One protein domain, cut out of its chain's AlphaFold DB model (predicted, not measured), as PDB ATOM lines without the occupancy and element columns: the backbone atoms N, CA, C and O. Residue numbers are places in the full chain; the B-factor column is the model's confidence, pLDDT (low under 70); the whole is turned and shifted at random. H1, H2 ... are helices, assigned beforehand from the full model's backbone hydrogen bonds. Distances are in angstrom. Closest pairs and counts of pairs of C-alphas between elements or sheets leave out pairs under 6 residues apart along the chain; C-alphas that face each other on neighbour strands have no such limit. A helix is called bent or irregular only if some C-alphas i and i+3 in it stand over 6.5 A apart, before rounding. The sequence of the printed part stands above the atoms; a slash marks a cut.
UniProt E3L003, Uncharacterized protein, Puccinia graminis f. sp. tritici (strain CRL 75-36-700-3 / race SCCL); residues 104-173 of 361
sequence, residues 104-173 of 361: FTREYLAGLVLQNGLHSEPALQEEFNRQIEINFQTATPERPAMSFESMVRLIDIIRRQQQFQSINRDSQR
ATOM      1  N   PHE A 104     -18.239   2.135   0.460       82.00
ATOM      2  CA  PHE A 104     -19.343   2.542   1.344       82.00
ATOM      3  C   PHE A 104     -20.502   1.528   1.341       82.00
ATOM      4  O   PHE A 104     -21.665   1.877   1.147       82.00
ATOM      5  N   THR A 105     -20.198   0.240   1.518       88.12
ATOM      6  CA  THR A 105     -21.217  -0.799   1.719       88.12
ATOM      7  C   THR A 105     -21.559  -0.927   3.199       88.12
ATOM      8  O   THR A 105     -20.741  -0.621   4.069       88.12
ATOM      9  N   ARG A 106     -22.765  -1.424   3.497       88.06
ATOM     10  CA  ARG A 106     -23.214  -1.682   4.874       88.06
ATOM     11  C   ARG A 106     -22.208  -2.536   5.650       88.06
ATOM     12  O   ARG A 106     -21.834  -2.172   6.756       88.06
ATOM     13  N   GLU A 107     -21.770  -3.643   5.058       87.94
ATOM     14  CA  GLU A 107     -20.834  -4.587   5.683       87.94
ATOM     15  C   GLU A 107     -19.486  -3.929   5.995       87.94
ATOM     16  O   GLU A 107     -18.940  -4.080   7.087       87.94
ATOM     17  N   TYR A 108     -18.969  -3.149   5.045       89.62
ATOM     18  CA  TYR A 108     -17.675  -2.498   5.177       89.62
ATOM     19  C   TYR A 108     -17.695  -1.386   6.231       89.62
ATOM     20  O   TYR A 108     -16.788  -1.317   7.065       89.62
ATOM     21  N   LEU A 109     -18.746  -0.557   6.235       91.75
ATOM     22  CA  LEU A 109     -18.946   0.487   7.239       91.75
ATOM     23  C   LEU A 109     -19.149  -0.115   8.634       91.75
ATOM     24  O   LEU A 109     -18.524   0.342   9.586       91.75
ATOM     25  N   ALA A 110     -19.957  -1.174   8.754       91.81
ATOM     26  CA  ALA A 110     -20.161  -1.871  10.022       91.81
ATOM     27  C   ALA A 110     -18.845  -2.449  10.570       91.81
ATOM     28  O   ALA A 110     -18.569  -2.322  11.761       91.81
ATOM     29  N   GLY A 111     -17.991  -2.998   9.701       92.44
ATOM     30  CA  GLY A 111     -16.647  -3.438  10.073       92.44
ATOM     31  C   GLY A 111     -15.750  -2.307  10.583       92.44
ATOM     32  O   GLY A 111     -15.054  -2.485  11.578       92.44
ATOM     33  N   LEU A 112     -15.780  -1.130   9.946       93.25
ATOM     34  CA  LEU A 112     -15.017   0.040  10.407       93.25
ATOM     35  C   LEU A 112     -15.497   0.537  11.773       93.25
ATOM     36  O   LEU A 112     -14.678   0.805  12.650       93.25
ATOM     37  N   VAL A 113     -16.816   0.622  11.966       93.44
ATOM     38  CA  VAL A 113     -17.421   1.003  13.249       93.44
ATOM     39  C   VAL A 113     -17.015   0.014  14.340       93.44
ATOM     40  O   VAL A 113     -16.596   0.435  15.415       93.44
ATOM     41  N   LEU A 114     -17.057  -1.289  14.045       92.94
ATOM     42  CA  LEU A 114     -16.651  -2.336  14.978       92.94
ATOM     43  C   LEU A 114     -15.163  -2.227  15.347       92.94
ATOM     44  O   LEU A 114     -14.832  -2.197  16.527       92.94
ATOM     45  N   GLN A 115     -14.267  -2.074  14.363       92.00
ATOM     46  CA  GLN A 115     -12.828  -1.871  14.602       92.00
ATOM     47  C   GLN A 115     -12.532  -0.611  15.427       92.00
ATOM     48  O   GLN A 115     -11.606  -0.602  16.245       92.00
ATOM     49  N   ASN A 116     -13.311   0.454  15.221       93.12
ATOM     50  CA  ASN A 116     -13.175   1.684  15.990       93.12
ATOM     51  C   ASN A 116     -13.691   1.533  17.432       93.12
ATOM     52  O   ASN A 116     -13.098   2.096  18.346       93.12
ATOM     53  N   GLY A 117     -14.753   0.749  17.636       91.50
ATOM     54  CA  GLY A 117     -15.389   0.535  18.940       91.50
ATOM     55  C   GLY A 117     -14.585  -0.323  19.921       91.50
ATOM     56  O   GLY A 117     -14.823  -0.243  21.120       91.50
ATOM     57  N   LEU A 118     -13.602  -1.096  19.455       91.69
ATOM     58  CA  LEU A 118     -12.783  -1.973  20.307       91.69
ATOM     59  C   LEU A 118     -11.695  -1.245  21.119       91.69
ATOM     60  O   LEU A 118     -10.833  -1.892  21.703       91.69
ATOM     61  N   HIS A 119     -11.714   0.088  21.180       84.94
ATOM     62  CA  HIS A 119     -10.671   0.864  21.859       84.94
ATOM     63  C   HIS A 119     -10.548   0.569  23.366       84.94
ATOM     64  O   HIS A 119      -9.475   0.731  23.936       84.94
ATOM     65  N   SER A 120     -11.625   0.105  24.008       87.06
ATOM     66  CA  SER A 120     -11.630  -0.256  25.430       87.06
ATOM     67  C   SER A 120     -10.852  -1.538  25.756       87.06
ATOM     68  O   SER A 120     -10.494  -1.745  26.911       87.06
ATOM     69  N   GLU A 121     -10.593  -2.406  24.773       92.50
ATOM     70  CA  GLU A 121      -9.896  -3.686  24.954       92.50
ATOM     71  C   GLU A 121      -8.692  -3.769  23.988       92.50
ATOM     72  O   GLU A 121      -8.799  -4.373  22.918       92.50
ATOM     73  N   PRO A 122      -7.522  -3.187  24.326       89.62
ATOM     74  CA  PRO A 122      -6.413  -3.028  23.378       89.62
ATOM     75  C   PRO A 122      -5.844  -4.362  22.871       89.62
ATOM     76  O   PRO A 122      -5.560  -4.493  21.683       89.62
ATOM     77  N   ALA A 123      -5.748  -5.379  23.734       90.31
ATOM     78  CA  ALA A 123      -5.263  -6.707  23.345       90.31
ATOM     79  C   ALA A 123      -6.212  -7.421  22.363       90.31
ATOM     80  O   ALA A 123      -5.769  -8.096  21.434       90.31
ATOM     81  N   LEU A 124      -7.529  -7.269  22.547       93.12
ATOM     82  CA  LEU A 124      -8.531  -7.759  21.597       93.12
ATOM     83  C   LEU A 124      -8.456  -6.973  20.285       93.12
ATOM     84  O   LEU A 124      -8.487  -7.566  19.209       93.12
ATOM     85  N   GLN A 125      -8.345  -5.647  20.375       93.75
ATOM     86  CA  GLN A 125      -8.281  -4.763  19.218       93.75
ATOM     87  C   GLN A 125      -7.080  -5.075  18.322       93.75
ATOM     88  O   GLN A 125      -7.231  -5.092  17.102       93.75
ATOM     89  N   GLU A 126      -5.904  -5.320  18.900       93.12
ATOM     90  CA  GLU A 126      -4.688  -5.631  18.148       93.12
ATOM     91  C   GLU A 126      -4.835  -6.926  17.343       93.12
ATOM     92  O   GLU A 126      -4.662  -6.917  16.122       93.12
ATOM     93  N   GLU A 127      -5.242  -8.019  17.993       93.94
ATOM     94  CA  GLU A 127      -5.419  -9.307  17.319       93.94
ATOM     95  C   GLU A 127      -6.553  -9.253  16.288       93.94
ATOM     96  O   GLU A 127      -6.413  -9.761  15.174       93.94
ATOM     97  N   PHE A 128      -7.654  -8.571  16.609       94.69
ATOM     98  CA  PHE A 128      -8.747  -8.366  15.666       94.69
ATOM     99  C   PHE A 128      -8.279  -7.591  14.431       94.69
ATOM    100  O   PHE A 128      -8.483  -8.046  13.307       94.69
ATOM    101  N   ASN A 129      -7.587  -6.464  14.614       93.00
ATOM    102  CA  ASN A 129      -7.054  -5.676  13.505       93.00
ATOM    103  C   ASN A 129      -6.070  -6.478  12.653       93.00
ATOM    104  O   ASN A 129      -6.147  -6.405  11.427       93.00
ATOM    105  N   ARG A 130      -5.202  -7.281  13.276       92.69
ATOM    106  CA  ARG A 130      -4.267  -8.168  12.574       92.69
ATOM    107  C   ARG A 130      -5.001  -9.171  11.684       92.69
ATOM    108  O   ARG A 130      -4.652  -9.332  10.517       92.69
ATOM    109  N   GLN A 131      -6.033  -9.825  12.210       92.88
ATOM    110  CA  GLN A 131      -6.822 -10.813  11.469       92.88
ATOM    111  C   GLN A 131      -7.633 -10.176  10.333       92.88
ATOM    112  O   GLN A 131      -7.699 -10.736   9.236       92.88
ATOM    113  N   ILE A 132      -8.212  -8.992  10.557       92.56
ATOM    114  CA  ILE A 132      -8.907  -8.243   9.502       92.56
ATOM    115  C   ILE A 132      -7.925  -7.785   8.422       92.56
ATOM    116  O   ILE A 132      -8.252  -7.902   7.248       92.56
ATOM    117  N   GLU A 133      -6.733  -7.306   8.781       91.19
ATOM    118  CA  GLU A 133      -5.701  -6.916   7.812       91.19
ATOM    119  C   GLU A 133      -5.300  -8.106   6.930       91.19
ATOM    120  O   GLU A 133      -5.325  -7.999   5.707       91.19
ATOM    121  N   ILE A 134      -5.026  -9.270   7.527       89.06
ATOM    122  CA  ILE A 134      -4.702 -10.492   6.777       89.06
ATOM    123  C   ILE A 134      -5.856 -10.877   5.851       89.06
ATOM    124  O   ILE A 134      -5.643 -11.181   4.677       89.06
ATOM    125  N   ASN A 135      -7.091 -10.862   6.356       89.88
ATOM    126  CA  ASN A 135      -8.257 -11.175   5.540       89.88
ATOM    127  C   ASN A 135      -8.435 -10.178   4.387       89.88
ATOM    128  O   ASN A 135      -8.726 -10.592   3.270       89.88
ATOM    129  N   PHE A 136      -8.222  -8.890   4.644       87.50
ATOM    130  CA  PHE A 136      -8.323  -7.830   3.650       87.50
ATOM    131  C   PHE A 136      -7.270  -7.994   2.548       87.50
ATOM    132  O   PHE A 136      -7.607  -7.929   1.371       87.50
ATOM    133  N   GLN A 137      -6.021  -8.293   2.915       83.31
ATOM    134  CA  GLN A 137      -4.923  -8.517   1.965       83.31
ATOM    135  C   GLN A 137      -5.072  -9.811   1.155       83.31
ATOM    136  O   GLN A 137      -4.568  -9.902   0.038       83.31
ATOM    137  N   THR A 138      -5.747 -10.820   1.709       83.50
ATOM    138  CA  THR A 138      -5.957 -12.122   1.052       83.50
ATOM    139  C   THR A 138      -7.306 -12.237   0.342       83.50
ATOM    140  O   THR A 138      -7.586 -13.272  -0.267       83.50
ATOM    141  N   ALA A 139      -8.141 -11.199   0.405       82.56
ATOM    142  CA  ALA A 139      -9.437 -11.182  -0.251       82.56
ATOM    143  C   ALA A 139      -9.272 -11.188  -1.777       82.56
ATOM    144  O   ALA A 139      -8.528 -10.394  -2.354       82.56
ATOM    145  N   THR A 140     -10.018 -12.063  -2.444       76.94
ATOM    146  CA  THR A 140     -10.105 -12.134  -3.907       76.94
ATOM    147  C   THR A 140     -11.569 -12.032  -4.343       76.94
ATOM    148  O   THR A 140     -12.472 -12.144  -3.511       76.94
ATOM    149  N   PRO A 141     -11.866 -11.822  -5.636       71.94
ATOM    150  CA  PRO A 141     -13.244 -11.862  -6.127       71.94
ATOM    151  C   PRO A 141     -13.972 -13.181  -5.808       71.94
ATOM    152  O   PRO A 141     -15.177 -13.176  -5.569       71.94
ATOM    153  N   GLU A 142     -13.246 -14.300  -5.769       75.81
ATOM    154  CA  GLU A 142     -13.764 -15.630  -5.428       75.81
ATOM    155  C   GLU A 142     -13.902 -15.826  -3.913       75.81
ATOM    156  O   GLU A 142     -14.796 -16.539  -3.456       75.81
ATOM    157  N   ARG A 143     -13.027 -15.186  -3.130       79.31
ATOM    158  CA  ARG A 143     -13.055 -15.192  -1.667       79.31
ATOM    159  C   ARG A 143     -13.149 -13.754  -1.154       79.31
ATOM    160  O   ARG A 143     -12.119 -13.169  -0.808       79.31
ATOM    161  N   PRO A 144     -14.361 -13.174  -1.112       80.31
ATOM    162  CA  PRO A 144     -14.529 -11.782  -0.732       80.31
ATOM    163  C   PRO A 144     -14.076 -11.538   0.710       80.31
ATOM    164  O   PRO A 144     -13.973 -12.463   1.523       80.31
ATOM    165  N   ALA A 145     -13.836 -10.265   1.017       83.44
ATOM    166  CA  ALA A 145     -13.517  -9.827   2.368       83.44
ATOM    167  C   ALA A 145     -14.593 -10.272   3.376       83.44
ATOM    168  O   ALA A 145     -15.771 -10.437   3.041       83.44
ATOM    169  N   MET A 146     -14.163 -10.463   4.620       87.50
ATOM    170  CA  MET A 146     -14.973 -10.947   5.732       87.50
ATOM    171  C   MET A 146     -16.260 -10.127   5.904       87.50
ATOM    172  O   MET A 146     -16.230  -8.897   5.933       87.50
ATOM    173  N   SER A 147     -17.395 -10.819   6.045       90.94
ATOM    174  CA  SER A 147     -18.690 -10.189   6.329       90.94
ATOM    175  C   SER A 147     -18.765  -9.665   7.763       90.94
ATOM    176  O   SER A 147     -18.032 -10.128   8.639       90.94
ATOM    177  N   PHE A 148     -19.694  -8.751   8.036       91.81
ATOM    178  CA  PHE A 148     -19.894  -8.202   9.376       91.81
ATOM    179  C   PHE A 148     -20.205  -9.280  10.416       91.81
ATOM    180  O   PHE A 148     -19.592  -9.304  11.479       91.81
ATOM    181  N   GLU A 149     -21.089 -10.225  10.099       93.25
ATOM    182  CA  GLU A 149     -21.396 -11.339  11.004       93.25
ATOM    183  C   GLU A 149     -20.146 -12.171  11.336       93.25
ATOM    184  O   GLU A 149     -19.925 -12.553  12.485       93.25
ATOM    185  N   SER A 150     -19.287 -12.407  10.341       93.44
ATOM    186  CA  SER A 150     -18.029 -13.128  10.544       93.44
ATOM    187  C   SER A 150     -17.050 -12.329  11.408       93.44
ATOM    188  O   SER A 150     -16.364 -12.919  12.238       93.44
ATOM    189  N   MET A 151     -17.021 -10.998  11.271       94.00
ATOM    190  CA  MET A 151     -16.228 -10.113  12.130       94.00
ATOM    191  C   MET A 151     -16.695 -10.164  13.590       94.00
ATOM    192  O   MET A 151     -15.871 -10.234  14.496       94.00
ATOM    193  N   VAL A 152     -18.006 -10.196  13.838       95.00
ATOM    194  CA  VAL A 152     -18.545 -10.350  15.201       95.00
ATOM    195  C   VAL A 152     -18.161 -11.712  15.782       95.00
ATOM    196  O   VAL A 152     -17.637 -11.783  16.891       95.00
ATOM    197  N   ARG A 153     -18.314 -12.797  15.013       95.81
ATOM    198  CA  ARG A 153     -17.874 -14.137  15.443       95.81
ATOM    199  C   ARG A 153     -16.369 -14.198  15.708       95.81
ATOM    200  O   ARG A 153     -15.940 -14.913  16.609       95.81
ATOM    201  N   LEU A 154     -15.563 -13.458  14.946       95.06
ATOM    202  CA  LEU A 154     -14.120 -13.368  15.157       95.06
ATOM    203  C   LEU A 154     -13.790 -12.769  16.531       95.06
ATOM    204  O   LEU A 154     -12.887 -13.273  17.193       95.06
ATOM    205  N   ILE A 155     -14.544 -11.772  16.999       94.69
ATOM    206  CA  ILE A 155     -14.383 -11.228  18.357       94.69
ATOM    207  C   ILE A 155     -14.615 -12.319  19.407       94.69
ATOM    208  O   ILE A 155     -13.789 -12.486  20.303       94.69
ATOM    209  N   ASP A 156     -15.687 -13.102  19.274       94.19
ATOM    210  CA  ASP A 156     -15.972 -14.203  20.204       94.19
ATOM    211  C   ASP A 156     -14.867 -15.265  20.189       94.19
ATOM    212  O   ASP A 156     -14.477 -15.781  21.238       94.19
ATOM    213  N   ILE A 157     -14.336 -15.583  19.004       94.50
ATOM    214  CA  ILE A 157     -13.216 -16.516  18.846       94.50
ATOM    215  C   ILE A 157     -11.977 -15.987  19.575       94.50
ATOM    216  O   ILE A 157     -11.382 -16.733  20.353       94.50
ATOM    217  N   ILE A 158     -11.608 -14.719  19.369       94.06
ATOM    218  CA  ILE A 158     -10.430 -14.118  20.008       94.06
ATOM    219  C   ILE A 158     -10.608 -14.080  21.529       94.06
ATOM    220  O   ILE A 158      -9.704 -14.487  22.256       94.06
ATOM    221  N   ARG A 159     -11.787 -13.687  22.026       93.50
ATOM    222  CA  ARG A 159     -12.088 -13.682  23.467       93.50
ATOM    223  C   ARG A 159     -11.938 -15.065  24.094       93.50
ATOM    224  O   ARG A 159     -11.273 -15.207  25.116       93.50
ATOM    225  N   ARG A 160     -12.485 -16.107  23.456       92.62
ATOM    226  CA  ARG A 160     -12.318 -17.493  23.925       92.62
ATOM    227  C   ARG A 160     -10.853 -17.916  23.914       92.62
ATOM    228  O   ARG A 160     -10.392 -18.520  24.876       92.62
ATOM    229  N   GLN A 161     -10.109 -17.590  22.858       90.94
ATOM    230  CA  GLN A 161      -8.681 -17.905  22.769       90.94
ATOM    231  C   GLN A 161      -7.876 -17.227  23.883       90.94
ATOM    232  O   GLN A 161      -7.064 -17.888  24.525       90.94
ATOM    233  N   GLN A 162      -8.134 -15.947  24.154       89.62
ATOM    234  CA  GLN A 162      -7.504 -15.217  25.254       89.62
ATOM    235  C   GLN A 162      -7.844 -15.844  26.613       89.62
ATOM    236  O   GLN A 162      -6.953 -16.016  27.443       89.62
ATOM    237  N   GLN A 163      -9.091 -16.281  26.815       88.38
ATOM    238  CA  GLN A 163      -9.499 -16.984  28.032       88.38
ATOM    239  C   GLN A 163      -8.733 -18.307  28.214       88.38
ATOM    240  O   GLN A 163      -8.161 -18.540  29.278       88.38
ATOM    241  N   PHE A 164      -8.622 -19.141  27.175       85.81
ATOM    242  CA  PHE A 164      -7.827 -20.376  27.246       85.81
ATOM    243  C   PHE A 164      -6.334 -20.116  27.478       85.81
ATOM    244  O   PHE A 164      -5.683 -20.886  28.183       85.81
ATOM    245  N   GLN A 165      -5.786 -19.042  26.907       82.81
ATOM    246  CA  GLN A 165      -4.398 -18.651  27.144       82.81
ATOM    247  C   GLN A 165      -4.179 -18.145  28.573       82.81
ATOM    248  O   GLN A 165      -3.141 -18.444  29.150       82.81
ATOM    249  N   SER A 166      -5.145 -17.434  29.164       75.69
ATOM    250  CA  SER A 166      -5.061 -16.994  30.564       75.69
ATOM    251  C   SER A 166      -5.070 -18.177  31.540       75.69
ATOM    252  O   SER A 166      -4.171 -18.288  32.366       75.69
ATOM    253  N   ILE A 167      -5.972 -19.148  31.346       72.06
ATOM    254  CA  ILE A 167      -6.060 -20.365  32.173       72.06
ATOM    255  C   ILE A 167      -4.768 -21.199  32.083       72.06
ATOM    256  O   ILE A 167      -4.283 -21.720  33.087       72.06
ATOM    257  N   ASN A 168      -4.171 -21.290  30.888       60.56
ATOM    258  CA  ASN A 168      -2.891 -21.977  30.676       60.56
ATOM    259  C   ASN A 168      -1.659 -21.166  31.117       60.56
ATOM    260  O   ASN A 168      -0.553 -21.697  31.090       60.56
ATOM    261  N   ARG A 169      -1.803 -19.885  31.478       59.28
ATOM    262  CA  ARG A 169      -0.716 -19.104  32.087       59.28
ATOM    263  C   ARG A 169      -0.689 -19.267  33.603       59.28
ATOM    264  O   ARG A 169       0.403 -19.311  34.160       59.28
ATOM    265  N   ASP A 170      -1.855 -19.413  34.231       55.59
ATOM    266  CA  ASP A 170      -1.974 -19.668  35.674       55.59
ATOM    267  C   ASP A 170      -1.671 -21.131  36.043       55.59
ATOM    268  O   ASP A 170      -1.195 -21.417  37.141       55.59
ATOM    269  N   SER A 171      -1.866 -22.064  35.107       54.06
ATOM    270  CA  SER A 171      -1.362 -23.437  35.216       54.06
ATOM    271  C   SER A 171       0.011 -23.510  34.554       54.06
ATOM    272  O   SER A 171       0.109 -23.408  33.336       54.06
ATOM    273  N   GLN A 172       1.081 -23.645  35.338       52.06
ATOM    274  CA  GLN A 172       2.449 -23.797  34.832       52.06
ATOM    275  C   GLN A 172       2.516 -24.741  33.614       52.06
ATOM    276  O   GLN A 172       1.948 -25.830  33.642       52.06
ATOM    277  N   ARG A 173       3.223 -24.282  32.565       50.84
ATOM    278  CA  ARG A 173       3.616 -24.989  31.326       50.84
ATOM    279  C   ARG A 173       3.382 -26.512  31.354       50.84
ATOM    280  O   ARG A 173       3.971 -27.215  32.170       50.84
TER     281      ARG A 173
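This is residues 104 to 173 of the 361 residues of an uncharacterized protein of Puccinia graminis f. sp. tritici (strain CRL 75-36-700-3 / race SCCL) (UniProt E3L003). Look for a helical hairpin, H1 and H2, shaped like a narrow V that is closed where H1 ends and H2 begins, with one longer helix, H3, starting beside the first turns of H1, crossing the beginning of H2 at a steep angle and then running on past the body as an arm. Residues 163 to 173, of which 163 to 170 belong to H3, stick out. The printed part has 70 residues with three named helices, in the order H1, H2, H3, and no named strand; its class is all helix. The whole is loose, with a radius of gyration of the C-alphas of 14.0 A, and elongated, spanning 46 by 27 by 17 A.

Start at H1, residues 106 to 120, and go through a tight link of one residue into H2, residues 122 to 138. These two form a helical hairpin: they run opposite ways at a shallow tilt of 28 degrees. They touch with residues 115 to 119 of H1 and 124 to 129 of H2 alone, and the closest C-alphas, those of Leu 118 and Gln 125, are 5.4 A apart. A short link of nine residues then brings you to H3, residues 148 to 170. Its residues 148 to 151 alone touch residues 107 to 111 of H1, the closest C-alphas being those of Glu 107 and Phe 148 at 5.3 A; these helices run the same way at a shallow tilt of 28 degrees. Farther along, residues 154 to 159 of H3 alone touch residues 124 to 128 of H2, closest at the C-alphas of Leu 124 and Ile 158, 6.8 A apart, at a steep tilt of 50 degrees and opposite ways. With two of these three pairs at a shallow tilt, the helix packing is mostly aligned, but only just. In H2 and H3 every O i to N i+4 pair is within hydrogen-bond range; in H1, 9 of 11 are.

Find C-alpha 106 at (-23.214, -1.682, 4.874); from there H1 runs 23.6 A to C-alpha 120. H1 is irregular: C-alphas 117 and 120 are 7.5 A apart, and its line is a rough one. Find C-alpha 122 at (-6.413, -3.028, 23.378), where H2 sets out on its 24.1 A. H3, the longest helix, runs 33.8 A from C-alpha 148 to C-alpha 170 at (-1.974, -19.668, 35.674).

The C-alphas of Phe 104 and Gln 172 are the two farthest apart, at 47.9 A. Without residues 163 to 173, which stand free, the body spans 32 by 21 by 17 A. The printed part has no cut, and no link is long. The mean pLDDT of the printed part is 86.2; look at residues 168 to 173 for the values under 70.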